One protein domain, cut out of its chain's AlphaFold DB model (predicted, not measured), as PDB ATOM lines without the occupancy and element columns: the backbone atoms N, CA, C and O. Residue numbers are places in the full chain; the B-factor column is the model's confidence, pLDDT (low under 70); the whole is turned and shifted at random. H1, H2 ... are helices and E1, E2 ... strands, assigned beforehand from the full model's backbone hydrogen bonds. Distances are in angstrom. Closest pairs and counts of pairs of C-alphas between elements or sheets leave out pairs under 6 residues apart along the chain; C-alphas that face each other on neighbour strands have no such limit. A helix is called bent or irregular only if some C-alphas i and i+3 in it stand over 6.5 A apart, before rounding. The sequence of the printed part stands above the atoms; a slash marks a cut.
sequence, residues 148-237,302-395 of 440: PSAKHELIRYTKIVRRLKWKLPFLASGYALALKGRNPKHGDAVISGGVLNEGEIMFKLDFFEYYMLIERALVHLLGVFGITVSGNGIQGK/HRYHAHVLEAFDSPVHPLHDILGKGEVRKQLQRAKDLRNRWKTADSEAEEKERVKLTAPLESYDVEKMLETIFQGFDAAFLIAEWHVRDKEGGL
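This is residues 148 to 237 and 302 to 395 of the 440 residues of an uncharacterized protein of Neurospora tetrasperma (strain FGSC 2509 / P0656) (UniProt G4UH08). Three long helices, the bent H1, H2 and H8, run lengthwise and make a rod-shaped body, with H5 crossing H2 and H8 on one side of it. Near the end of the rod where H1 begins and H2 ends, H3 and a small hairpin of two strands, E1 and E2, lie side by side; the long loop of residues 181 to 197 lies at the other end, and H6 lies off the body. The printed part has 184 residues, with eight named helices and two named strands in the order H1 H2 E1 E2 H3 H4 H5 H6 H7 H8; the two strands form one antiparallel sheet, and the class is mostly helix. The whole is only just compact, close to loose, with a radius of gyration of the C-alphas of 18.8 A, and the C-alphas span 66 by 32 by 26 A.

H1, residues 150 to 180, was assigned by its hydrogen bonds as one helix but is bent: C-alphas 166 and 169 are 6.9 A apart, and its arms H1a, residues 150 to 166, and H1b, residues 169 to 180, stand at a steep tilt of 40 degrees. H1a touches H2, residues 198 to 224, at a shallow tilt of 18 degrees, opposite ways, with Ala 150 and Val 224 closest at 4.2 A between C-alphas. H1b and H2 form a helical hairpin, their closest C-alphas, Ala 178 and Glu 200, 4.2 A apart. H1a, H2 and H8, residues 366 to 394, form a bundle, helices side by side; H8 touches H1a with closest C-alphas Lys 151 and Val 388, 5.9 A apart. E1, residues 227 to 230, and E2, residues 233 to 236, are an antiparallel hairpin, with N 228 to O 235 at 2.8 A and N 235 to O 228 at 2.9 A. The closest C-alphas of E1 and H3, residues 302 to 312, are Ser 230 and Tyr 304, 5.9 A apart. H3 touches H4, residues 320 to 324, closest at the C-alphas of Phe 312 and Gly 324, 4.4 A apart. H5, residues 326 to 343, touches H2 at a steep tilt of 49 degrees, with C-alphas Phe 208 and Arg 339 closest at 5.4 A. H5 touches H8 at a steep tilt of 62 degrees, with C-alphas Gln 331 and Met 369 closest at 5.5 A. H6, residues 348 to 354, touches no helix; H7, residues 361 to 364, is close to H1b but not clearly touching it, the closest C-alphas, Leu 179 and Glu 362, being 7.1 A apart. Every O i to N i+4 pair is within hydrogen-bond range in H1a, H1b, H2 and H4; the counts are 4 of 7 in H3, 13 of 14 in H5, 23 of 25 in H8 and 1 of 3 in H6, where 2 of 4 O i to N i+3 pairs are within range, and H7 is too short for an i+4 pair.

H1a is 24.3 A long from C-alpha 150 at (165.252, 130.717, 150.718), and H1b 16.4 A. H2 measures 40.0 A, H3 17.3 A and H5 26.5 A. H8 measures 41.8 A and ends at C-alpha 394 at (172.507, 120.812, 145.710). E1 and E2 measure 9.9 A and 10.3 A, H6 10.3 A, H7 5.8 A and H4 4.1 A. H6 is irregular, only just: C-alphas 349 and 352 are 6.6 A apart.

The two C-alphas farthest apart, Lys 185 and Leu 395, are 66.7 A apart. Residues 238 to 301 are not printed, and C-alphas 237 and 302 are 24.5 A apart across the cut. The link from H1 to H2 is long, with 17 residues. The mean pLDDT of the printed part is 76.6; 53 residues are under 70, among them 181 to 196, 229 to 237 and 343 to 359.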
ATOM      1  N   PRO A 148     161.764 135.216 146.328       63.34
ATOM      2  CA  PRO A 148     162.981 135.492 147.079       63.34
ATOM      3  C   PRO A 148     163.674 134.179 147.450       63.34
ATOM      4  O   PRO A 148     163.018 133.203 147.819       63.34
ATOM      5  N   SER A 149     165.001 134.143 147.301       82.00
ATOM      6  CA  SER A 149     165.789 132.959 147.656       82.00
ATOM      7  C   SER A 149     165.515 132.559 149.106       82.00
ATOM      8  O   SER A 149     165.388 133.423 149.976       82.00
ATOM      9  N   ALA A 150     165.479 131.253 149.377       85.50
ATOM     10  CA  ALA A 150     165.252 130.717 150.718       85.50
ATOM     11  C   ALA A 150     166.246 131.297 151.749       85.50
ATOM     12  O   ALA A 150     165.872 131.542 152.893       85.50
ATOM     13  N   LYS A 151     167.476 131.610 151.311       85.75
ATOM     14  CA  LYS A 151     168.497 132.324 152.092       85.75
ATOM     15  C   LYS A 151     168.035 133.720 152.531       85.75
ATOM     16  O   LYS A 151     168.148 134.062 153.703       85.75
ATOM     17  N   HIS A 152     167.467 134.514 151.618       86.88
ATOM     18  CA  HIS A 152     166.959 135.860 151.919       86.88
ATOM     19  C   HIS A 152     165.771 135.814 152.886       86.88
ATOM     20  O   HIS A 152     165.698 136.624 153.807       86.88
ATOM     21  N   GLU A 153     164.879 134.836 152.732       87.75
ATOM     22  CA  GLU A 153     163.768 134.625 153.663       87.75
ATOM     23  C   GLU A 153     164.254 134.215 155.063       87.75
ATOM     24  O   GLU A 153     163.775 134.755 156.060       87.75
ATOM     25  N   LEU A 154     165.286 133.367 155.159       88.00
ATOM     26  CA  LEU A 154     165.914 133.012 156.435       88.00
ATOM     27  C   LEU A 154     166.608 134.221 157.090       88.00
ATOM     28  O   LEU A 154     166.488 134.424 158.301       88.00
ATOM     29  N   ILE A 155     167.281 135.071 156.309       88.50
ATOM     30  CA  ILE A 155     167.879 136.326 156.795       88.50
ATOM     31  C   ILE A 155     166.789 137.265 157.340       88.50
ATOM     32  O   ILE A 155     166.930 137.779 158.454       88.50
ATOM     33  N   ARG A 156     165.681 137.450 156.609       87.06
ATOM     34  CA  ARG A 156     164.530 138.279 157.026       87.06
ATOM     35  C   ARG A 156     163.875 137.746 158.300       87.06
ATOM     36  O   ARG A 156     163.698 138.511 159.250       87.06
ATOM     37  N   TYR A 157     163.612 136.439 158.367       91.31
ATOM     38  CA  TYR A 157     163.146 135.757 159.576       91.31
ATOM     39  C   TYR A 157     164.063 136.049 160.769       91.31
ATOM     40  O   TYR A 157     163.609 136.533 161.807       91.31
ATOM     41  N   THR A 158     165.372 135.847 160.605       90.25
ATOM     42  CA  THR A 158     166.351 136.026 161.686       90.25
ATOM     43  C   THR A 158     166.437 137.488 162.147       90.25
ATOM     44  O   THR A 158     166.508 137.749 163.351       90.25
ATOM     45  N   LYS A 159     166.365 138.464 161.224       88.62
ATOM     46  CA  LYS A 159     166.269 139.902 161.554       88.62
ATOM     47  C   LYS A 159     165.025 140.194 162.417       88.62
ATOM     48  O   LYS A 159     165.134 140.892 163.427       88.62
ATOM     49  N   ILE A 160     163.865 139.616 162.095       90.94
ATOM     50  CA  ILE A 160     162.623 139.818 162.866       90.94
ATOM     51  C   ILE A 160     162.669 139.109 164.224       90.94
ATOM     52  O   ILE A 160     162.273 139.706 165.222       90.94
ATOM     53  N   VAL A 161     163.212 137.890 164.315       91.75
ATOM     54  CA  VAL A 161     163.383 137.194 165.605       91.75
ATOM     55  C   VAL A 161     164.311 137.976 166.543       91.75
ATOM     56  O   VAL A 161     164.023 138.071 167.736       91.75
ATOM     57  N   ARG A 162     165.363 138.629 166.025       90.56
ATOM     58  CA  ARG A 162     166.181 139.572 166.814       90.56
ATOM     59  C   ARG A 162     165.358 140.775 167.304       90.56
ATOM     60  O   ARG A 162     165.414 141.092 168.489       90.56
ATOM     61  N   ARG A 163     164.530 141.391 166.445       89.56
ATOM     62  CA  ARG A 163     163.613 142.495 166.823       89.56
ATOM     63  C   ARG A 163     162.597 142.064 167.895       89.56
ATOM     64  O   ARG A 163     162.347 142.819 168.829       89.56
ATOM     65  N   LEU A 164     162.051 140.851 167.793       92.56
ATOM     66  CA  LEU A 164     161.144 140.250 168.778       92.56
ATOM     67  C   LEU A 164     161.831 140.027 170.132       92.56
ATOM     68  O   LEU A 164     161.276 140.410 171.163       92.56
ATOM     69  N   LYS A 165     163.046 139.461 170.139       91.50
ATOM     70  CA  LYS A 165     163.849 139.278 171.362       91.50
ATOM     71  C   LYS A 165     164.233 140.632 171.993       91.50
ATOM     72  O   LYS A 165     164.225 140.741 173.213       91.50
ATOM     73  N   TRP A 166     164.448 141.683 171.191       92.31
ATOM     74  CA  TRP A 166     164.672 143.058 171.673       92.31
ATOM     75  C   TRP A 166     163.418 143.740 172.252       92.31
ATOM     76  O   TRP A 166     163.511 144.376 173.296       92.31
ATOM     77  N   LYS A 167     162.237 143.619 171.619       92.62
ATOM     78  CA  LYS A 167     160.990 144.220 172.151       92.62
ATOM     79  C   LYS A 167     160.418 143.465 173.365       92.62
ATOM     80  O   LYS A 167     159.650 144.050 174.123       92.62
ATOM     81  N   LEU A 168     160.800 142.201 173.582       93.06
ATOM     82  CA  LEU A 168     160.293 141.352 174.671       93.06
ATOM     83  C   LEU A 168     160.391 141.972 176.089       93.06
ATOM     84  O   LEU A 168     159.367 141.987 176.769       93.06
ATOM     85  N   PRO A 169     161.537 142.512 176.564       93.06
ATOM     86  CA  PRO A 169     161.624 143.129 177.896       93.06
ATOM     87  C   PRO A 169     160.715 144.352 178.076       93.06
ATOM     88  O   PRO A 169     160.211 144.578 179.176       93.06
ATOM     89  N   PHE A 170     160.459 145.117 177.009       92.62
ATOM     90  CA  PHE A 170     159.530 146.250 177.044       92.62
ATOM     91  C   PHE A 170     158.088 145.756 177.190       92.62
ATOM     92  O   PHE A 170     157.377 146.212 178.081       92.62
ATOM     93  N   LEU A 171     157.696 144.744 176.407       94.31
ATOM     94  CA  LEU A 171     156.374 144.120 176.505       94.31
ATOM     95  C   LEU A 171     156.134 143.479 177.883       94.31
ATOM     96  O   LEU A 171     155.056 143.639 178.451       94.31
ATOM     97  N   ALA A 172     157.135 142.795 178.446       91.88
ATOM     98  CA  ALA A 172     157.061 142.228 179.795       91.88
ATOM     99  C   ALA A 172     156.942 143.318 180.877       91.88
ATOM    100  O   ALA A 172     156.167 143.180 181.823       91.88
ATOM    101  N   SER A 173     157.649 144.442 180.713       90.81
ATOM    102  CA  SER A 173     157.516 145.605 181.603       90.81
ATOM    103  C   SER A 173     156.115 146.223 181.522       90.81
ATOM    104  O   SER A 173     155.505 146.489 182.556       90.81
ATOM    105  N   GLY A 174     155.573 146.385 180.310       89.56
ATOM    106  CA  GLY A 174     154.197 146.830 180.078       89.56
ATOM    107  C   GLY A 174     153.166 145.884 180.700       89.56
ATOM    108  O   GLY A 174     152.249 146.342 181.379       89.56
ATOM    109  N   TYR A 175     153.365 144.567 180.572       90.75
ATOM    110  CA  TYR A 175     152.520 143.555 181.213       90.75
ATOM    111  C   TYR A 175     152.524 143.721 182.736       90.75
ATOM    112  O   TYR A 175     151.467 143.887 183.340       90.75
ATOM    113  N   ALA A 176     153.701 143.781 183.362       88.69
ATOM    114  CA  ALA A 176     153.829 143.966 184.806       88.69
ATOM    115  C   ALA A 176     153.179 145.276 185.306       88.69
ATOM    116  O   ALA A 176     152.576 145.293 186.384       88.69
ATOM    117  N   LEU A 177     153.253 146.362 184.526       85.81
ATOM    118  CA  LEU A 177     152.579 147.628 184.831       85.81
ATOM    119  C   LEU A 177     151.051 147.516 184.713       85.81
ATOM    120  O   LEU A 177     150.355 147.935 185.639       85.81
ATOM    121  N   ALA A 178     150.534 146.885 183.655       86.06
ATOM    122  CA  ALA A 178     149.111 146.575 183.499       86.06
ATOM    123  C   ALA A 178     148.577 145.710 184.656       86.06
ATOM    124  O   ALA A 178     147.501 145.961 185.202       86.06
ATOM    125  N   LEU A 179     149.359 144.721 185.107       85.50
ATOM    126  CA  LEU A 179     148.986 143.904 186.261       85.50
ATOM    127  C   LEU A 179     148.943 144.726 187.561       85.50
ATOM    128  O   LEU A 179     148.066 144.485 188.395       85.50
ATOM    129  N   LYS A 180     149.862 145.688 187.729       78.88
ATOM    130  CA  LYS A 180     149.995 146.542 188.923       78.88
ATOM    131  C   LYS A 180     148.949 147.662 188.993       78.88
ATOM    132  O   LYS A 180     148.515 147.998 190.094       78.88
ATOM    133  N   GLY A 181     148.523 148.205 187.849       62.00
ATOM    134  CA  GLY A 181     147.530 149.285 187.741       62.00
ATOM    135  C   GLY A 181     146.110 148.907 188.185       62.00
ATOM    136  O   GLY A 181     145.273 149.776 188.379       62.00
ATOM    137  N   ARG A 182     145.845 147.617 188.401       59.81
ATOM    138  CA  ARG A 182     144.549 147.047 188.810       59.81
ATOM    139  C   ARG A 182     144.335 147.003 190.335       59.81
ATOM    140  O   ARG A 182     143.440 146.322 190.826       59.81
ATOM    141  N   ASN A 183     145.183 147.681 191.107       53.41
ATOM    142  CA  ASN A 183     145.139 147.667 192.569       53.41
ATOM    143  C   ASN A 183     144.262 148.836 193.083       53.41
ATOM    144  O   ASN A 183     144.711 149.980 193.000       53.41
ATOM    145  N   PRO A 184     143.053 148.599 193.643       51.50
ATOM    146  CA  PRO A 184     141.993 149.612 193.830       51.50
ATOM    147  C   PRO A 184     142.231 150.593 195.000       51.50
ATOM    148  O   PRO A 184     141.304 151.000 195.697       51.50
ATOM    149  N   LYS A 185     143.496 150.926 195.284       51.88
ATOM    150  CA  LYS A 185     143.928 151.835 196.361       51.88
ATOM    151  C   LYS A 185     144.698 153.065 195.870       51.88
ATOM    152  O   LYS A 185     144.969 153.946 196.680       51.88
ATOM    153  N   HIS A 186     145.034 153.146 194.582       43.16
ATOM    154  CA  HIS A 186     145.467 154.392 193.948       43.16
ATOM    155  C   HIS A 186     144.375 154.852 192.986       43.16
ATOM    156  O   HIS A 186     143.849 154.036 192.241       43.16
ATOM    157  N   GLY A 187     144.000 156.130 193.081       44.12
ATOM    158  CA  GLY A 187     142.791 156.662 192.455       44.12
ATOM    159  C   GLY A 187     142.778 156.516 190.937       44.12
ATOM    160  O   GLY A 187     143.735 156.899 190.266       44.12
ATOM    161  N   ASP A 188     141.664 155.996 190.429       42.06
ATOM    162  CA  ASP A 188     141.429 155.781 189.008       42.06
ATOM    163  C   ASP A 188     141.343 157.105 188.236       42.06
ATOM    164  O   ASP A 188     140.681 158.058 188.662       42.06
ATOM    165  N   ALA A 189     141.925 157.132 187.036       45.78
ATOM    166  CA  ALA A 189     141.532 158.098 186.022       45.78
ATOM    167  C   ALA A 189     140.157 157.682 185.471       45.78
ATOM    168  O   ALA A 189     140.035 156.691 184.752       45.78
ATOM    169  N   VAL A 190     139.107 158.430 185.821       43.59
ATOM    170  CA  VAL A 190     137.751 158.171 185.320       43.59
ATOM    171  C   VAL A 190     137.654 158.602 183.855       43.59
ATOM    172  O   VAL A 190     137.365 159.759 183.554       43.59
ATOM    173  N   ILE A 191     137.854 157.651 182.943       46.97
ATOM    174  CA  ILE A 191     137.379 157.741 181.559       46.97
ATOM    175  C   ILE A 191     136.021 157.028 181.471       46.97
ATOM    176  O   ILE A 191     135.779 156.004 182.112       46.97
ATOM    177  N   SER A 192     135.096 157.625 180.723       41.75
ATOM    178  CA  SER A 192     133.687 157.228 180.674       41.75
ATOM    179  C   SER A 192     133.484 155.809 180.121       41.75
ATOM    180  O   SER A 192     133.656 155.598 178.928       41.75
ATOM    181  N   GLY A 193     133.010 154.871 180.949       43.69
ATOM    182  CA  GLY A 193     132.454 153.585 180.485       43.69
ATOM    183  C   GLY A 193     132.907 152.349 181.262       43.69
ATOM    184  O   GLY A 193     132.111 151.429 181.452       43.69
ATOM    185  N   GLY A 194     134.133 152.355 181.782       47.34
ATOM    186  CA  GLY A 194     134.690 151.261 182.576       47.34
ATOM    187  C   GLY A 194     136.153 151.518 182.919       47.34
ATOM    188  O   GLY A 194     136.909 152.002 182.082       47.34
ATOM    189  N   VAL A 195     136.562 151.204 184.151       49.81
ATOM    190  CA  VAL A 195     137.949 151.402 184.601       49.81
ATOM    191  C   VAL A 195     138.839 150.296 184.027       49.81
ATOM    192  O   VAL A 195     139.156 149.311 184.694       49.81
ATOM    193  N   LEU A 196     139.248 150.457 182.770       56.00
ATOM    194  CA  LEU A 196     140.483 149.852 182.290       56.00
ATOM    195  C   LEU A 196     141.634 150.738 182.759       56.00
ATOM    196  O   LEU A 196     141.665 151.936 182.489       56.00
ATOM    197  N   ASN A 197     142.574 150.145 183.489       70.56
ATOM    198  CA  ASN A 197     143.767 150.858 183.922       70.56
ATOM    199  C   ASN A 197     144.597 151.248 182.684       70.56
ATOM    200  O   ASN A 197     144.730 150.458 181.750       70.56
ATOM    201  N   GLU A 198     145.160 152.458 182.671       75.69
ATOM    202  CA  GLU A 198     145.893 152.993 181.512       75.69
ATOM    203  C   GLU A 198     147.032 152.058 181.066       75.69
ATOM    204  O   GLU A 198     147.216 151.821 179.872       75.69
ATOM    205  N   GLY A 199     147.724 151.425 182.022       80.00
ATOM    206  CA  GLY A 199     148.763 150.429 181.749       80.00
ATOM    207  C   GLY A 199     148.269 149.218 180.949       80.00
ATOM    208  O   GLY A 199     148.988 148.729 180.085       80.00
ATOM    209  N   GLU A 200     147.040 148.752 181.178       83.81
ATOM    210  CA  GLU A 200     146.410 147.669 180.415       83.81
ATOM    211  C   GLU A 200     146.020 148.102 178.999       83.81
ATOM    212  O   GLU A 200     146.127 147.294 178.078       83.81
ATOM    213  N   ILE A 201     145.613 149.358 178.799       82.19
ATOM    214  CA  ILE A 201     145.363 149.903 177.456       82.19
ATOM    215  C   ILE A 201     146.682 149.957 176.675       82.19
ATOM    216  O   ILE A 201     146.770 149.387 175.587       82.19
ATOM    217  N   MET A 202     147.731 150.541 177.264       84.75
ATOM    218  CA  MET A 202     149.061 150.618 176.646       84.75
ATOM    219  C   MET A 202     149.632 149.222 176.350       84.75
ATOM    220  O   MET A 202     150.050 148.951 175.228       84.75
ATOM    221  N   PHE A 203     149.540 148.285 177.301       90.62
ATOM    222  CA  PHE A 203     149.976 146.903 177.092       90.62
ATOM    223  C   PHE A 203     149.229 146.202 175.944       90.62
ATOM    224  O   PHE A 203     149.841 145.452 175.183       90.62
ATOM    225  N   LYS A 204     147.915 146.420 175.788       88.88
ATOM    226  CA  LYS A 204     147.137 145.828 174.683       88.88
ATOM    227  C   LYS A 204     147.608 146.336 173.318       88.88
ATOM    228  O   LYS A 204     147.659 145.542 172.374       88.88
ATOM    229  N   LEU A 205     147.982 147.614 173.222       87.12
ATOM    230  CA  LEU A 205     148.573 148.209 172.019       87.12
ATOM    231  C   LEU A 205     149.972 147.632 171.743       87.12
ATOM    232  O   LEU A 205     150.214 147.118 170.648       87.12
ATOM    233  N   ASP A 206     150.851 147.598 172.748       90.06
ATOM    234  CA  ASP A 206     152.191 147.001 172.635       90.06
ATOM    235  C   ASP A 206     152.126 145.523 172.214       90.06
ATOM    236  O   ASP A 206     152.889 145.068 171.356       90.06
ATOM    237  N   PHE A 207     151.184 144.757 172.778       93.00
ATOM    238  CA  PHE A 207     150.957 143.359 172.419       93.00
ATOM    239  C   PHE A 207     150.443 143.205 170.983       93.00
ATOM    240  O   PHE A 207     150.857 142.275 170.287       93.00
ATOM    241  N   PHE A 208     149.573 144.105 170.512       89.88
ATOM    242  CA  PHE A 208     149.120 144.115 169.122       89.88
ATOM    243  C   PHE A 208     150.307 144.282 168.163       89.88
ATOM    244  O   PHE A 208     150.458 143.472 167.245       89.88
ATOM    245  N   GLU A 209     151.182 145.268 168.396       89.62
ATOM    246  CA  GLU A 209     152.396 145.459 167.591       89.62
ATOM    247  C   GLU A 209     153.335 144.250 167.662       89.62
ATOM    248  O   GLU A 209     153.907 143.822 166.656       89.62
ATOM    249  N   TYR A 210     153.512 143.692 168.859       93.19
ATOM    250  CA  TYR A 210     154.394 142.553 169.071       93.19
ATOM    251  C   TYR A 210     153.901 141.311 168.325       93.19
ATOM    252  O   TYR A 210     154.678 140.631 167.654       93.19
ATOM    253  N   TYR A 211     152.597 141.044 168.370       92.12
ATOM    254  CA  TYR A 211     151.987 139.940 167.641       92.12
ATOM    255  C   TYR A 211     152.084 140.124 166.112       92.12
ATOM    256  O   TYR A 211     152.327 139.150 165.400       92.12
ATOM    257  N   MET A 212     152.020 141.357 165.593       89.31
ATOM    258  CA  MET A 212     152.293 141.622 164.168       89.31
ATOM    259  C   MET A 212     153.723 141.220 163.757       89.31
ATOM    260  O   MET A 212     153.927 140.711 162.653       89.31
ATOM    261  N   LEU A 213     154.718 141.382 164.640       90.94
ATOM    262  CA  LEU A 213     156.083 140.893 164.398       90.94
ATOM    263  C   LEU A 213     156.170 139.355 164.442       90.94
ATOM    264  O   LEU A 213     156.900 138.777 163.637       90.94
ATOM    265  N   ILE A 214     155.409 138.688 165.324       93.44
ATOM    266  CA  ILE A 214     155.290 137.215 165.353       93.44
ATOM    267  C   ILE A 214     154.735 136.708 164.014       93.44
ATOM    268  O   ILE A 214     155.295 135.786 163.422       93.44
ATOM    269  N   GLU A 215     153.677 137.333 163.490       90.88
ATOM    270  CA  GLU A 215     153.104 136.952 162.194       90.88
ATOM    271  C   GLU A 215     154.054 137.223 161.023       90.88
ATOM    272  O   GLU A 215     154.183 136.365 160.150       90.88
ATOM    273  N   ARG A 216     154.783 138.351 161.012       88.00
ATOM    274  CA  ARG A 216     155.788 138.620 159.965       88.00
ATOM    275  C   ARG A 216     156.919 137.583 160.001       88.00
ATOM    276  O   ARG A 216     157.345 137.125 158.943       88.00
ATOM    277  N   ALA A 217     157.357 137.144 161.186       91.50
ATOM    278  CA  ALA A 217     158.312 136.040 161.316       91.50
ATOM    279  C   ALA A 217     157.757 134.733 160.718       91.50
ATOM    280  O   ALA A 217     158.428 134.103 159.904       91.50
ATOM    281  N   LEU A 218     156.514 134.359 161.046       91.19
ATOM    282  CA  LEU A 218     155.856 133.174 160.479       91.19
ATOM    283  C   LEU A 218     155.739 133.230 158.944       91.19
ATOM    284  O   LEU A 218     155.948 132.214 158.286       91.19
ATOM    285  N   VAL A 219     155.457 134.400 158.360       88.56
ATOM    286  CA  VAL A 219     155.387 134.577 156.897       88.56
ATOM    287  C   VAL A 219     156.745 134.344 156.230       88.56
ATOM    288  O   VAL A 219     156.820 133.567 155.280       88.56
ATOM    289  N   HIS A 220     157.828 134.945 156.734       88.50
ATOM    290  CA  HIS A 220     159.166 134.710 156.171       88.50
ATOM    291  C   HIS A 220     159.628 133.260 156.362       88.50
ATOM    292  O   HIS A 220     160.269 132.680 155.488       88.50
ATOM    293  N   LEU A 221     159.232 132.626 157.466       90.00
ATOM    294  CA  LEU A 221     159.498 131.216 157.720       90.00
ATOM    295  C   LEU A 221     158.796 130.295 156.700       90.00
ATOM    296  O   LEU A 221     159.415 129.346 156.230       90.00
ATOM    297  N   LEU A 222     157.558 130.601 156.284       87.94
ATOM    298  CA  LEU A 222     156.899 129.942 155.138       87.94
ATOM    299  C   LEU A 222     157.633 130.238 153.813       87.94
ATOM    300  O   LEU A 222     157.802 129.347 152.974       87.94
ATOM    301  N   GLY A 223     158.134 131.467 153.660       85.50
ATOM    302  CA  GLY A 223     158.944 131.913 152.525       85.50
ATOM    303  C   GLY A 223     160.193 131.055 152.283       85.50
ATOM    304  O   GLY A 223     160.465 130.701 151.135       85.50
ATOM    305  N   VAL A 224     160.892 130.615 153.339       87.06
ATOM    306  CA  VAL A 224     162.057 129.701 153.247       87.06
ATOM    307  C   VAL A 224     161.714 128.402 152.499       87.06
ATOM    308  O   VAL A 224     162.494 127.901 151.677       87.06
ATOM    309  N   PHE A 225     160.513 127.864 152.714       85.81
ATOM    310  CA  PHE A 225     160.036 126.652 152.039       85.81
ATOM    311  C   PHE A 225     159.429 126.928 150.653       85.81
ATOM    312  O   PHE A 225     159.106 125.988 149.927       85.81
ATOM    313  N   GLY A 226     159.362 128.193 150.226       80.75
ATOM    314  CA  GLY A 226     158.757 128.607 148.959       80.75
ATOM    315  C   GLY A 226     157.229 128.608 148.998       80.75
ATOM    316  O   GLY A 226     156.595 128.362 147.969       80.75
ATOM    317  N   ILE A 227     156.649 128.840 150.180       80.25
ATOM    318  CA  ILE A 227     155.207 128.949 150.399       80.25
ATOM    319  C   ILE A 227     154.858 130.427 150.554       80.25
ATOM    320  O   ILE A 227     155.331 131.097 151.469       80.25
ATOM    321  N   THR A 228     154.015 130.936 149.663       73.44
ATOM    322  CA  THR A 228     153.493 132.299 149.716       73.44
ATOM    323  C   THR A 228     152.053 132.290 150.214       73.44
ATOM    324  O   THR A 228     151.190 131.558 149.723       73.44
ATOM    325  N   VAL A 229     151.781 133.132 151.206       65.38
ATOM    326  CA  VAL A 229     150.425 133.406 151.681       65.38
ATOM    327  C   VAL A 229     149.879 134.600 150.904       65.38
ATOM    328  O   VAL A 229     150.558 135.613 150.763       65.38
ATOM    329  N   SER A 230     148.659 134.485 150.384       60.31
ATOM    330  CA  SER A 230     147.931 135.564 149.715       60.31
ATOM    331  C   SER A 230     146.528 135.701 150.315       60.31
ATOM    332  O   SER A 230     145.973 134.744 150.863       60.31
ATOM    333  N   GLY A 231     145.902 136.875 150.170       48.12
ATOM    334  CA  GLY A 231     144.504 137.097 150.570       48.12
ATOM    335  C   GLY A 231     143.502 136.158 149.876       48.12
ATOM    336  O   GLY A 231     142.407 135.931 150.394       48.12
ATOM    337  N   ASN A 232     143.904 135.550 148.753       46.09
ATOM    338  CA  ASN A 232     143.125 134.579 147.981       46.09
ATOM    339  C   ASN A 232     143.467 133.103 148.291       46.09
ATOM    340  O   ASN A 232     142.839 132.218 147.714       46.09
ATOM    341  N   GLY A 233     144.433 132.825 149.177       54.75
ATOM    342  CA  GLY A 233     144.826 131.471 149.591       54.75
ATOM    343  C   GLY A 233     146.344 131.264 149.665       54.75
ATOM    344  O   GLY A 233     147.125 132.187 149.435       54.75
ATOM    345  N   ILE A 234     146.761 130.037 149.981       57.38
ATOM    346  CA  ILE A 234     148.172 129.628 150.073       57.38
ATOM    347  C   ILE A 234     148.638 129.081 148.714       57.38
ATOM    348  O   ILE A 234     147.941 128.275 148.097       57.38
ATOM    349  N   GLN A 235     149.823 129.482 148.252       57.53
ATOM    350  CA  GLN A 235     150.470 128.935 147.054       57.53
ATOM    351  C   GLN A 235     151.864 128.399 147.403       57.53
ATOM    352  O   GLN A 235     152.615 129.030 148.136       57.53
ATOM    353  N   GLY A 236     152.234 127.230 146.877       54.59
ATOM    354  CA  GLY A 236     153.549 126.637 147.135       54.59
ATOM    355  C   GLY A 236     153.839 125.431 146.246       54.59
ATOM    356  O   GLY A 236     152.934 124.671 145.885       54.59
ATOM    357  N   LYS A 237     155.113 125.241 145.879       46.88
ATOM    358  CA  LYS A 237     155.558 124.064 145.113       46.88
ATOM    359  C   LYS A 237     155.377 122.806 145.972       46.88
ATOM    360  O   LYS A 237     155.963 122.713 147.042       46.88
ATOM    361  N   HIS A 302     142.337 140.705 157.255       44.53
ATOM    362  CA  HIS A 302     141.825 139.624 158.108       44.53
ATOM    363  C   HIS A 302     141.873 138.226 157.454       44.53
ATOM    364  O   HIS A 302     142.072 137.244 158.169       44.53
ATOM    365  N   ARG A 303     141.755 138.116 156.119       50.25
ATOM    366  CA  ARG A 303     141.931 136.838 155.397       50.25
ATOM    367  C   ARG A 303     143.394 136.410 155.320       50.25
ATOM    368  O   ARG A 303     143.686 135.240 155.535       50.25
ATOM    369  N   TYR A 304     144.311 137.348 155.085       49.44
ATOM    370  CA  TYR A 304     145.748 137.068 155.033       49.44
ATOM    371  C   TYR A 304     146.238 136.395 156.328       49.44
ATOM    372  O   TYR A 304     146.788 135.296 156.292       49.44
ATOM    373  N   HIS A 305     145.926 136.985 157.488       49.28
ATOM    374  CA  HIS A 305     146.294 136.437 158.801       49.28
ATOM    375  C   HIS A 305     145.633 135.079 159.115       49.28
ATOM    376  O   HIS A 305     146.153 134.310 159.926       49.28
ATOM    377  N   ALA A 306     144.474 134.758 158.520       54.78
ATOM    378  CA  ALA A 306     143.849 133.437 158.644       54.78
ATOM    379  C   ALA A 306     144.734 132.351 158.020       54.78
ATOM    380  O   ALA A 306     145.111 131.401 158.708       54.78
ATOM    381  N   HIS A 307     145.147 132.581 156.774       64.75
ATOM    382  CA  HIS A 307     145.903 131.633 155.966       64.75
ATOM    383  C   HIS A 307     147.338 131.376 156.484       64.75
ATOM    384  O   HIS A 307     147.898 130.325 156.188       64.75
ATOM    385  N   VAL A 308     147.943 132.284 157.271       75.56
ATOM    386  CA  VAL A 308     149.301 132.075 157.831       75.56
ATOM    387  C   VAL A 308     149.356 130.869 158.770       75.56
ATOM    388  O   VAL A 308     150.211 130.014 158.588       75.56
ATOM    389  N   LEU A 309     148.456 130.769 159.759       80.50
ATOM    390  CA  LEU A 309     148.461 129.626 160.691       80.50
ATOM    391  C   LEU A 309     147.964 128.337 160.021       80.50
ATOM    392  O   LEU A 309     148.521 127.272 160.264       80.50
ATOM    393  N   GLU A 310     146.980 128.450 159.125       76.81
ATOM    394  CA  GLU A 310     146.452 127.335 158.329       76.81
ATOM    395  C   GLU A 310     147.529 126.690 157.432       76.81
ATOM    396  O   GLU A 310     147.517 125.479 157.220       76.81
ATOM    397  N   ALA A 311     148.521 127.459 156.966       78.25
ATOM    398  CA  ALA A 311     149.649 126.919 156.203       78.25
ATOM    399  C   ALA A 311     150.516 125.940 157.013       78.25
ATOM    400  O   ALA A 311     151.029 124.972 156.446       78.25
ATOM    401  N   PHE A 312     150.649 126.149 158.328       76.81
ATOM    402  CA  PHE A 312     151.376 125.229 159.207       76.81
ATOM    403  C   PHE A 312     150.553 123.987 159.574       76.81
ATOM    404  O   PHE A 312     151.156 122.958 159.866       76.81
ATOM    405  N   ASP A 313     149.219 124.052 159.503       77.44
ATOM    406  CA  ASP A 313     148.308 122.927 159.790       77.44
ATOM    407  C   ASP A 313     148.320 121.843 158.691       77.44
ATOM    408  O   ASP A 313     147.751 120.764 158.864       77.44
ATOM    409  N   SER A 314     148.978 122.095 157.553       72.69
ATOM    410  CA  SER A 314     149.124 121.106 156.482       72.69
ATOM    411  C   SER A 314     150.129 120.008 156.860       72.69
ATOM    412  O   SER A 314     151.299 120.319 157.087       72.69
ATOM    413  N   PRO A 315     149.759 118.711 156.822       71.62
ATOM    414  CA  PRO A 315     150.657 117.614 157.195       71.62
ATOM    415  C   PRO A 315     151.818 117.381 156.223       71.62
ATOM    416  O   PRO A 315     152.709 116.590 156.512       71.62
ATOM    417  N   VAL A 316     151.816 118.067 155.076       72.62
ATOM    418  CA  VAL A 316     152.909 118.064 154.091       72.62
ATOM    419  C   VAL A 316     153.988 119.104 154.452       72.62
ATOM    420  O   VAL A 316     155.068 119.112 153.867       72.62
ATOM    421  N   HIS A 317     153.719 120.003 155.405       74.81
ATOM    422  CA  HIS A 317     154.629 121.087 155.752       74.81
ATOM    423  C   HIS A 317     155.784 120.613 156.664       74.81
ATOM    424  O   HIS A 317     155.510 120.043 157.720       74.81
ATOM    425  N   PRO A 318     157.067 120.910 156.358       78.94
ATOM    426  CA  PRO A 318     158.207 120.462 157.173       78.94
ATOM    427  C   PRO A 318     158.189 120.926 158.637       78.94
ATOM    428  O   PRO A 318     158.794 120.288 159.491       78.94
ATOM    429  N   LEU A 319     157.486 122.024 158.944       81.94
ATOM    430  CA  LEU A 319     157.343 122.544 160.311       81.94
ATOM    431  C   LEU A 319     156.007 122.177 160.972       81.94
ATOM    432  O   LEU A 319     155.702 122.695 162.043       81.94
ATOM    433  N   HIS A 320     155.189 121.321 160.361       81.19
ATOM    434  CA  HIS A 320     153.875 120.935 160.888       81.19
ATOM    435  C   HIS A 320     153.955 120.310 162.287       81.19
ATOM    436  O   HIS A 320     153.178 120.674 163.166       81.19
ATOM    437  N   ASP A 321     154.936 119.443 162.545       81.69
ATOM    438  CA  ASP A 321     155.064 118.798 163.857       81.69
ATOM    439  C   ASP A 321     155.618 119.737 164.955       81.69
ATOM    440  O   ASP A 321     155.492 119.422 166.137       81.69
ATOM    441  N   ILE A 322     156.163 120.911 164.589       84.81
ATOM    442  CA  ILE A 322     156.677 121.935 165.525       84.81
ATOM    443  C   ILE A 322     155.682 123.090 165.716       84.81
ATOM    444  O   ILE A 322     155.404 123.486 166.846       84.81
ATOM    445  N   LEU A 323     155.165 123.654 164.619       84.94
ATOM    446  CA  LEU A 323     154.339 124.870 164.602       84.94
ATOM    447  C   LEU A 323     152.871 124.618 164.227       84.94
ATOM    448  O   LEU A 323     152.020 125.421 164.597       84.94
ATOM    449  N   GLY A 324     152.570 123.526 163.516       78.25
ATOM    450  CA  GLY A 324     151.209 123.123 163.118       78.25
ATOM    451  C   GLY A 324     150.485 122.234 164.133       78.25
ATOM    452  O   GLY A 324     149.287 121.992 164.023       78.25
ATOM    453  N   LYS A 325     151.196 121.741 165.150       80.00
ATOM    454  CA  LYS A 325     150.682 120.810 166.161       80.00
ATOM    455  C   LYS A 325     151.168 121.164 167.566       80.00
ATOM    456  O   LYS A 325     151.959 122.079 167.780       80.00
ATOM    457  N   GLY A 326     150.676 120.403 168.542       87.25
ATOM    458  CA  GLY A 326     151.152 120.464 169.919       87.25
ATOM    459  C   GLY A 326     150.776 121.762 170.626       87.25
ATOM    460  O   GLY A 326     149.721 122.343 170.379       87.25
ATOM    461  N   GLU A 327     151.618 122.185 171.566       88.50
ATOM    462  CA  GLU A 327     151.327 123.336 172.424       88.50
ATOM    463  C   GLU A 327     151.644 124.675 171.743       88.50
ATOM    464  O   GLU A 327     150.879 125.626 171.894       88.50
ATOM    465  N   VAL A 328     152.687 124.734 170.906       91.31
ATOM    466  CA  VAL A 328     153.060 125.951 170.165       91.31
ATOM    467  C   VAL A 328     151.906 126.440 169.290       91.31
ATOM    468  O   VAL A 328     151.531 127.609 169.369       91.31
ATOM    469  N   ARG A 329     151.264 125.543 168.527       90.56
ATOM    470  CA  ARG A 329     150.116 125.892 167.674       90.56
ATOM    471  C   ARG A 329     148.935 126.472 168.461       90.56
ATOM    472  O   ARG A 329     148.263 127.386 167.973       90.56
ATOM    473  N   LYS A 330     148.688 125.963 169.677       90.50
ATOM    474  CA  LYS A 330     147.636 126.470 170.575       90.50
ATOM    475  C   LYS A 330     147.987 127.846 171.126       90.50
ATOM    476  O   LYS A 330     147.121 128.714 171.139       90.50
ATOM    477  N   GLN A 331     149.233 128.064 171.550       91.75
ATOM    478  CA  GLN A 331     149.664 129.367 172.064       91.75
ATOM    479  C   GLN A 331     149.704 130.430 170.954       91.75
ATOM    480  O   GLN A 331     149.240 131.543 171.182       91.75
ATOM    481  N   LEU A 332     150.104 130.076 169.725       91.25
ATOM    482  CA  LEU A 332     149.954 130.940 168.543       91.25
ATOM    483  C   LEU A 332     148.484 131.305 168.274       91.25
ATOM    484  O   LEU A 332     148.176 132.474 168.045       91.25
ATOM    485  N   GLN A 333     147.559 130.338 168.355       89.81
ATOM    486  CA  GLN A 333     146.124 130.624 168.229       89.81
ATOM    487  C   GLN A 333     145.628 131.547 169.348       89.81
ATOM    488  O   GLN A 333     144.910 132.505 169.085       89.81
ATOM    489  N   ARG A 334     146.035 131.290 170.593       88.50
ATOM    490  CA  ARG A 334     145.642 132.083 171.762       88.50
ATOM    491  C   ARG A 334     146.151 133.523 171.658       88.50
ATOM    492  O   ARG A 334     145.379 134.443 171.911       88.50
ATOM    493  N   ALA A 335     147.392 133.721 171.214       90.69
ATOM    494  CA  ALA A 335     147.973 135.037 170.951       90.69
ATOM    495  C   ALA A 335     147.197 135.793 169.859       90.69
ATOM    496  O   ALA A 335     146.844 136.960 170.037       90.69
ATOM    497  N   LYS A 336     146.850 135.105 168.765       89.00
ATOM    498  CA  LYS A 336     146.021 135.649 167.682       89.00
ATOM    499  C   LYS A 336     144.633 136.061 168.154       89.00
ATOM    500  O   LYS A 336     144.148 137.137 167.804       89.00
ATOM    501  N   ASP A 337     143.994 135.212 168.952       86.38
ATOM    502  CA  ASP A 337     142.667 135.467 169.498       86.38
ATOM    503  C   ASP A 337     142.699 136.658 170.463       86.38
ATOM    504  O   ASP A 337     141.808 137.500 170.392       86.38
ATOM    505  N   LEU A 338     143.733 136.787 171.304       87.31
ATOM    506  CA  LEU A 338     143.951 137.969 172.145       87.31
ATOM    507  C   LEU A 338     144.116 139.241 171.315       87.31
ATOM    508  O   LEU A 338     143.378 140.202 171.527       87.31
ATOM    509  N   ARG A 339     145.004 139.228 170.314       85.81
ATOM    510  CA  ARG A 339     145.202 140.373 169.416       85.81
ATOM    511  C   ARG A 339     143.903 140.773 168.716       85.81
ATOM    512  O   ARG A 339     143.625 141.959 168.584       85.81
ATOM    513  N   ASN A 340     143.089 139.813 168.276       83.12
ATOM    514  CA  ASN A 340     141.804 140.111 167.639       83.12
ATOM    515  C   ASN A 340     140.760 140.641 168.636       83.12
ATOM    516  O   ASN A 340     140.064 141.593 168.301       83.12
ATOM    517  N   ARG A 341     140.685 140.087 169.856       78.75
ATOM    518  CA  ARG A 341     139.797 140.570 170.935       78.75
ATOM    519  C   ARG A 341     140.127 142.001 171.355       78.75
ATOM    520  O   ARG A 341     139.217 142.766 171.646       78.75
ATOM    521  N   TRP A 342     141.410 142.351 171.402       79.25
ATOM    522  CA  TRP A 342     141.866 143.681 171.806       79.25
ATOM    523  C   TRP A 342     141.876 144.696 170.651       79.25
ATOM    524  O   TRP A 342     141.775 145.886 170.915       79.25
ATOM    525  N   LYS A 343     141.875 144.255 169.380       69.88
ATOM    526  CA  LYS A 343     141.702 145.138 168.205       69.88
ATOM    527  C   LYS A 343     140.316 145.801 168.140       69.88
ATOM    528  O   LYS A 343     140.192 146.877 167.572       69.88
ATOM    529  N   THR A 344     139.268 145.153 168.653       53.34
ATOM    530  CA  THR A 344     137.874 145.637 168.559       53.34
ATOM    531  C   THR A 344     137.329 146.178 169.883       53.34
ATOM    532  O   THR A 344     136.115 146.230 170.061       53.34
ATOM    533  N   ALA A 345     138.204 146.536 170.829       50.09
ATOM    534  CA  ALA A 345     137.794 147.003 172.154       50.09
ATOM    535  C   ALA A 345     137.049 148.353 172.115       50.09
ATOM    536  O   ALA A 345     136.119 148.536 172.890       50.09
ATOM    537  N   ASP A 346     137.365 149.231 171.156       46.69
ATOM    538  CA  ASP A 346     136.809 150.595 171.051       46.69
ATOM    539  C   ASP A 346     135.359 150.668 170.513       46.69
ATOM    540  O   ASP A 346     134.855 151.740 170.184       46.69
ATOM    541  N   SER A 347     134.670 149.532 170.347       46.69
ATOM    542  CA  SER A 347     133.279 149.489 169.866       46.69
ATOM    543  C   SER A 347     132.292 149.364 171.031       46.69
ATOM    544  O   SER A 347     131.929 148.255 171.432       46.69
ATOM    545  N   GLU A 348     131.808 150.517 171.512       48.78
ATOM    546  CA  GLU A 348     130.950 150.711 172.704       48.78
ATOM    547  C   GLU A 348     129.768 149.722 172.852       48.78
ATOM    548  O   GLU A 348     129.301 149.447 173.962       48.78
ATOM    549  N   ALA A 349     129.249 149.206 171.731       46.53
ATOM    550  CA  ALA A 349     128.114 148.287 171.689       46.53
ATOM    551  C   ALA A 349     128.469 146.833 172.061       46.53
ATOM    552  O   ALA A 349     127.642 146.150 172.661       46.53
ATOM    553  N   GLU A 350     129.678 146.355 171.743       48.19
ATOM    554  CA  GLU A 350     130.124 144.998 172.107       48.19
ATOM    555  C   GLU A 350     130.861 144.961 173.455       48.19
ATOM    556  O   GLU A 350     130.893 143.928 174.128       48.19
ATOM    557  N   GLU A 351     131.433 146.089 173.875       50.81
ATOM    558  CA  GLU A 351     132.241 146.205 175.088       50.81
ATOM    559  C   GLU A 351     131.466 145.776 176.350       50.81
ATOM    560  O   GLU A 351     131.921 144.920 177.111       50.81
ATOM    561  N   LYS A 352     130.236 146.279 176.535       48.47
ATOM    562  CA  LYS A 352     129.420 146.038 177.744       48.47
ATOM    563  C   LYS A 352     128.981 144.585 177.948       48.47
ATOM    564  O   LYS A 352     128.743 144.185 179.091       48.47
ATOM    565  N   GLU A 353     128.861 143.796 176.882       46.31
ATOM    566  CA  GLU A 353     128.570 142.360 176.999       46.31
ATOM    567  C   GLU A 353     129.863 141.554 177.186       46.31
ATOM    568  O   GLU A 353     129.928 140.669 178.044       46.31
ATOM    569  N   ARG A 354     130.932 141.904 176.457       49.50
ATOM    570  CA  ARG A 354     132.220 141.200 176.530       49.50
ATOM    571  C   ARG A 354     132.925 141.385 177.875       49.50
ATOM    572  O   ARG A 354     133.469 140.405 178.378       49.50
ATOM    573  N   VAL A 355     132.846 142.562 178.503       53.97
ATOM    574  CA  VAL A 355     133.431 142.843 179.836       53.97
ATOM    575  C   VAL A 355     132.908 141.892 180.929       53.97
ATOM    576  O   VAL A 355     133.623 141.605 181.886       53.97
ATOM    577  N   LYS A 356     131.702 141.321 180.781       49.47
ATOM    578  CA  LYS A 356     131.163 140.303 181.710       49.47
ATOM    579  C   LYS A 356     131.733 138.892 181.513       49.47
ATOM    580  O   LYS A 356     131.512 138.037 182.368       49.47
ATOM    581  N   LEU A 357     132.423 138.630 180.402       47.09
ATOM    582  CA  LEU A 357     132.932 137.307 180.011       47.09
ATOM    583  C   LEU A 357     134.452 137.280 179.779       47.09
ATOM    584  O   LEU A 357     135.040 136.204 179.658       47.09
ATOM    585  N   THR A 358     135.113 138.437 179.718       56.25
ATOM    586  CA  THR A 358     136.572 138.525 179.650       56.25
ATOM    587  C   THR A 358     137.192 138.078 180.965       56.25
ATOM    588  O   THR A 358     137.128 138.785 181.968       56.25
ATOM    589  N   ALA A 359     137.847 136.916 180.945       61.97
ATOM    590  CA  ALA A 359     138.721 136.505 182.036       61.97
ATOM    591  C   ALA A 359     139.842 137.556 182.250       61.97
ATOM    592  O   ALA A 359     140.258 138.176 181.263       61.97
ATOM    593  N   PRO A 360     140.331 137.767 183.492       70.12
ATOM    594  CA  PRO A 360     141.319 138.806 183.805       70.12
ATOM    595  C   PRO A 360     142.626 138.670 183.018       70.12
ATOM    596  O   PRO A 360     142.988 137.567 182.600       70.12
ATOM    597  N   LEU A 361     143.373 139.766 182.857       72.69
ATOM    598  CA  LEU A 361     144.606 139.810 182.058       72.69
ATOM    599  C   LEU A 361     145.671 138.784 182.523       72.69
ATOM    600  O   LEU A 361     146.387 138.191 181.714       72.69
ATOM    601  N   GLU A 362     145.708 138.509 183.825       76.50
ATOM    602  CA  GLU A 362     146.546 137.497 184.489       76.50
ATOM    603  C   GLU A 362     146.235 136.072 184.016       76.50
ATOM    604  O   GLU A 362     147.134 135.250 183.861       76.50
ATOM    605  N   SER A 363     144.957 135.766 183.759       78.50
ATOM    606  CA  SER A 363     144.511 134.420 183.365       78.50
ATOM    607  C   SER A 363     145.044 133.989 181.995       78.50
ATOM    608  O   SER A 363     145.011 132.804 181.641       78.50
ATOM    609  N   TYR A 364     145.549 134.946 181.211       79.94
ATOM    610  CA  TYR A 364     146.127 134.675 179.907       79.94
ATOM    611  C   TYR A 364     147.574 134.191 179.955       79.94
ATOM    612  O   TYR A 364     147.972 133.551 178.986       79.94
ATOM    613  N   ASP A 365     148.303 134.389 181.062       86.75
ATOM    614  CA  ASP A 365     149.688 133.917 181.247       86.75
ATOM    615  C   ASP A 365     150.557 134.214 180.005       86.75
ATOM    616  O   ASP A 365     151.013 133.323 179.278       86.75
ATOM    617  N   VAL A 366     150.657 135.510 179.679       89.19
ATOM    618  CA  VAL A 366     151.243 135.974 178.410       89.19
ATOM    619  C   VAL A 366     152.736 135.646 178.336       89.19
ATOM    620  O   VAL A 366     153.231 135.313 177.263       89.19
ATOM    621  N   GLU A 367     153.439 135.660 179.468       89.94
ATOM    622  CA  GLU A 367     154.852 135.276 179.554       89.94
ATOM    623  C   GLU A 367     155.053 133.834 179.068       89.94
ATOM    624  O   GLU A 367     155.752 133.610 178.077       89.94
ATOM    625  N   LYS A 368     154.341 132.864 179.655       91.38
ATOM    626  CA  LYS A 368     154.411 131.452 179.250       91.38
ATOM    627  C   LYS A 368     153.957 131.213 177.808       91.38
ATOM    628  O   LYS A 368     154.500 130.347 177.114       91.38
ATOM    629  N   MET A 369     152.957 131.965 177.342       93.12
ATOM    630  CA  MET A 369     152.503 131.928 175.949       93.12
ATOM    631  C   MET A 369     153.643 132.300 174.993       93.12
ATOM    632  O   MET A 369     153.922 131.553 174.053       93.12
ATOM    633  N   LEU A 370     154.332 133.413 175.258       93.69
ATOM    634  CA  LEU A 370     155.451 133.887 174.446       93.69
ATOM    635  C   LEU A 370     156.674 132.967 174.552       93.69
ATOM    636  O   LEU A 370     157.265 132.647 173.523       93.69
ATOM    637  N   GLU A 371     157.015 132.469 175.744       94.38
ATOM    638  CA  GLU A 371     158.077 131.466 175.926       94.38
ATOM    639  C   GLU A 371     157.843 130.219 175.063       94.38
ATOM    640  O   GLU A 371     158.758 129.737 174.394       94.38
ATOM    641  N   THR A 372     156.605 129.714 175.038       94.44
ATOM    642  CA  THR A 372     156.230 128.548 174.225       94.44
ATOM    643  C   THR A 372     156.365 128.842 172.727       94.44
ATOM    644  O   THR A 372     156.852 128.002 171.970       94.44
ATOM    645  N   ILE A 373     155.974 130.044 172.287       94.19
ATOM    646  CA  ILE A 373     156.133 130.480 170.891       94.19
ATOM    647  C   ILE A 373     157.620 130.562 170.514       94.19
ATOM    648  O   ILE A 373     158.007 130.059 169.458       94.19
ATOM    649  N   PHE A 374     158.471 131.105 171.390       94.75
ATOM    650  CA  PHE A 374     159.916 131.173 171.153       94.75
ATOM    651  C   PHE A 374     160.587 129.799 171.083       94.75
ATOM    652  O   PHE A 374     161.430 129.599 170.213       94.75
ATOM    653  N   GLN A 375     160.180 128.832 171.910       93.81
ATOM    654  CA  GLN A 375     160.658 127.445 171.794       93.81
ATOM    655  C   GLN A 375     160.336 126.850 170.413       93.81
ATOM    656  O   GLN A 375     161.176 126.181 169.812       93.81
ATOM    657  N   GLY A 376     159.148 127.147 169.872       93.06
ATOM    658  CA  GLY A 376     158.783 126.788 168.502       93.06
ATOM    659  C   GLY A 376     159.631 127.492 167.440       93.06
ATOM    660  O   GLY A 376     160.032 126.859 166.469       93.06
ATOM    661  N   PHE A 377     159.940 128.778 167.624       94.19
ATOM    662  CA  PHE A 377     160.769 129.566 166.699       94.19
ATOM    663  C   PHE A 377     162.232 129.114 166.671       94.19
ATOM    664  O   PHE A 377     162.810 129.005 165.589       94.19
ATOM    665  N   ASP A 378     162.825 128.821 167.829       92.69
ATOM    666  CA  ASP A 378     164.200 128.325 167.911       92.69
ATOM    667  C   ASP A 378     164.298 126.911 167.290       92.69
ATOM    668  O   ASP A 378     165.233 126.627 166.545       92.69
ATOM    669  N   ALA A 379     163.294 126.045 167.491       91.31
ATOM    670  CA  ALA A 379     163.246 124.724 166.855       91.31
ATOM    671  C   ALA A 379     162.990 124.792 165.334       91.31
ATOM    672  O   ALA A 379     163.603 124.054 164.563       91.31
ATOM    673  N   ALA A 380     162.117 125.698 164.882       91.44
ATOM    674  CA  ALA A 380     161.831 125.886 163.461       91.44
ATOM    675  C   ALA A 380     162.994 126.542 162.697       91.44
ATOM    676  O   ALA A 380     163.195 126.234 161.522       91.44
ATOM    677  N   PHE A 381     163.782 127.398 163.361       92.50
ATOM    678  CA  PHE A 381     165.004 127.982 162.801       92.50
ATOM    679  C   PHE A 381     165.995 126.899 162.361       92.50
ATOM    680  O   PHE A 381     166.480 126.961 161.238       92.50
ATOM    681  N   LEU A 382     166.219 125.869 163.186       92.62
ATOM    682  CA  LEU A 382     167.143 124.771 162.868       92.62
ATOM    683  C   LEU A 382     166.738 124.010 161.593       92.62
ATOM    684  O   LEU A 382     167.591 123.669 160.775       92.62
ATOM    685  N   ILE A 383     165.437 123.768 161.390       90.50
ATOM    686  CA  ILE A 383     164.935 123.117 160.166       90.50
ATOM    687  C   ILE A 383     165.040 124.061 158.959       90.50
ATOM    688  O   ILE A 383     165.389 123.622 157.864       90.50
ATOM    689  N   ALA A 384     164.764 125.353 159.142       90.56
ATOM    690  CA  ALA A 384     164.877 126.354 158.084       90.56
ATOM    691  C   ALA A 384     166.337 126.555 157.627       90.56
ATOM    692  O   ALA A 384     166.600 126.597 156.427       90.56
ATOM    693  N   GLU A 385     167.284 126.609 158.565       90.62
ATOM    694  CA  GLU A 385     168.727 126.653 158.307       90.62
ATOM    695  C   GLU A 385     169.197 125.404 157.550       90.62
ATOM    696  O   GLU A 385     169.874 125.515 156.526       90.62
ATOM    697  N   TRP A 386     168.770 124.216 157.995       88.12
ATOM    698  CA  TRP A 386     169.075 122.964 157.307       88.12
ATOM    699  C   TRP A 386     168.540 122.945 155.867       88.12
ATOM    700  O   TRP A 386     169.282 122.619 154.942       88.12
ATOM    701  N   HIS A 387     167.299 123.384 155.646       87.25
ATOM    702  CA  HIS A 387     166.687 123.448 154.312       87.25
ATOM    703  C   HIS A 387     167.373 124.441 153.363       87.25
ATOM    704  O   HIS A 387     167.455 124.186 152.159       87.25
ATOM    705  N   VAL A 388     167.875 125.571 153.878       87.31
ATOM    706  CA  VAL A 388     168.698 126.498 153.084       87.31
ATOM    707  C   VAL A 388     170.023 125.837 152.718       87.31
ATOM    708  O   VAL A 388     170.367 125.811 151.538       87.31
ATOM    709  N   ARG A 389     170.722 125.232 153.688       85.50
ATOM    710  CA  ARG A 389     172.010 124.564 153.453       85.50
ATOM    711  C   ARG A 389     171.910 123.410 152.456       85.50
ATOM    712  O   ARG A 389     172.779 123.280 151.605       85.50
ATOM    713  N   ASP A 390     170.855 122.606 152.514       82.75
ATOM    714  CA  ASP A 390     170.662 121.489 151.584       82.75
ATOM    715  C   ASP A 390     170.350 121.970 150.153       82.75
ATOM    716  O   ASP A 390     170.815 121.370 149.181       82.75
ATOM    717  N   LYS A 391     169.638 123.097 149.989       74.69
ATOM    718  CA  LYS A 391     169.460 123.731 148.667       74.69
ATOM    719  C   LYS A 391     170.741 124.379 148.139       74.69
ATOM    720  O   LYS A 391     170.996 124.286 146.943       74.69
ATOM    721  N   GLU A 392     171.533 124.996 149.013       66.38
ATOM    722  CA  GLU A 392     172.850 125.568 148.688       66.38
ATOM    723  C   GLU A 392     173.950 124.505 148.519       66.38
ATOM    724  O   GLU A 392     175.003 124.815 147.984       66.38
ATOM    725  N   GLY A 393     173.723 123.256 148.943       56.00
ATOM    726  CA  GLY A 393     174.613 122.119 148.675       56.00
ATOM    727  C   GLY A 393     174.242 121.316 147.421       56.00
ATOM    728  O   GLY A 393     175.075 120.582 146.890       56.00
ATOM    729  N   GLY A 394     172.993 121.432 146.950       50.84
ATOM    730  CA  GLY A 394     172.507 120.812 145.710       50.84
ATOM    731  C   GLY A 394     172.764 121.646 144.450       50.84
ATOM    732  O   GLY A 394     172.823 121.093 143.350       50.84
ATOM    733  N   LEU A 395     172.941 122.959 144.605       46.53
ATOM    734  CA  LEU A 395     173.559 123.839 143.614       46.53
ATOM    735  C   LEU A 395     175.032 124.043 143.999       46.53
ATOM    736  O   LEU A 395     175.345 124.225 145.161       46.53
TER     737      LEU A 395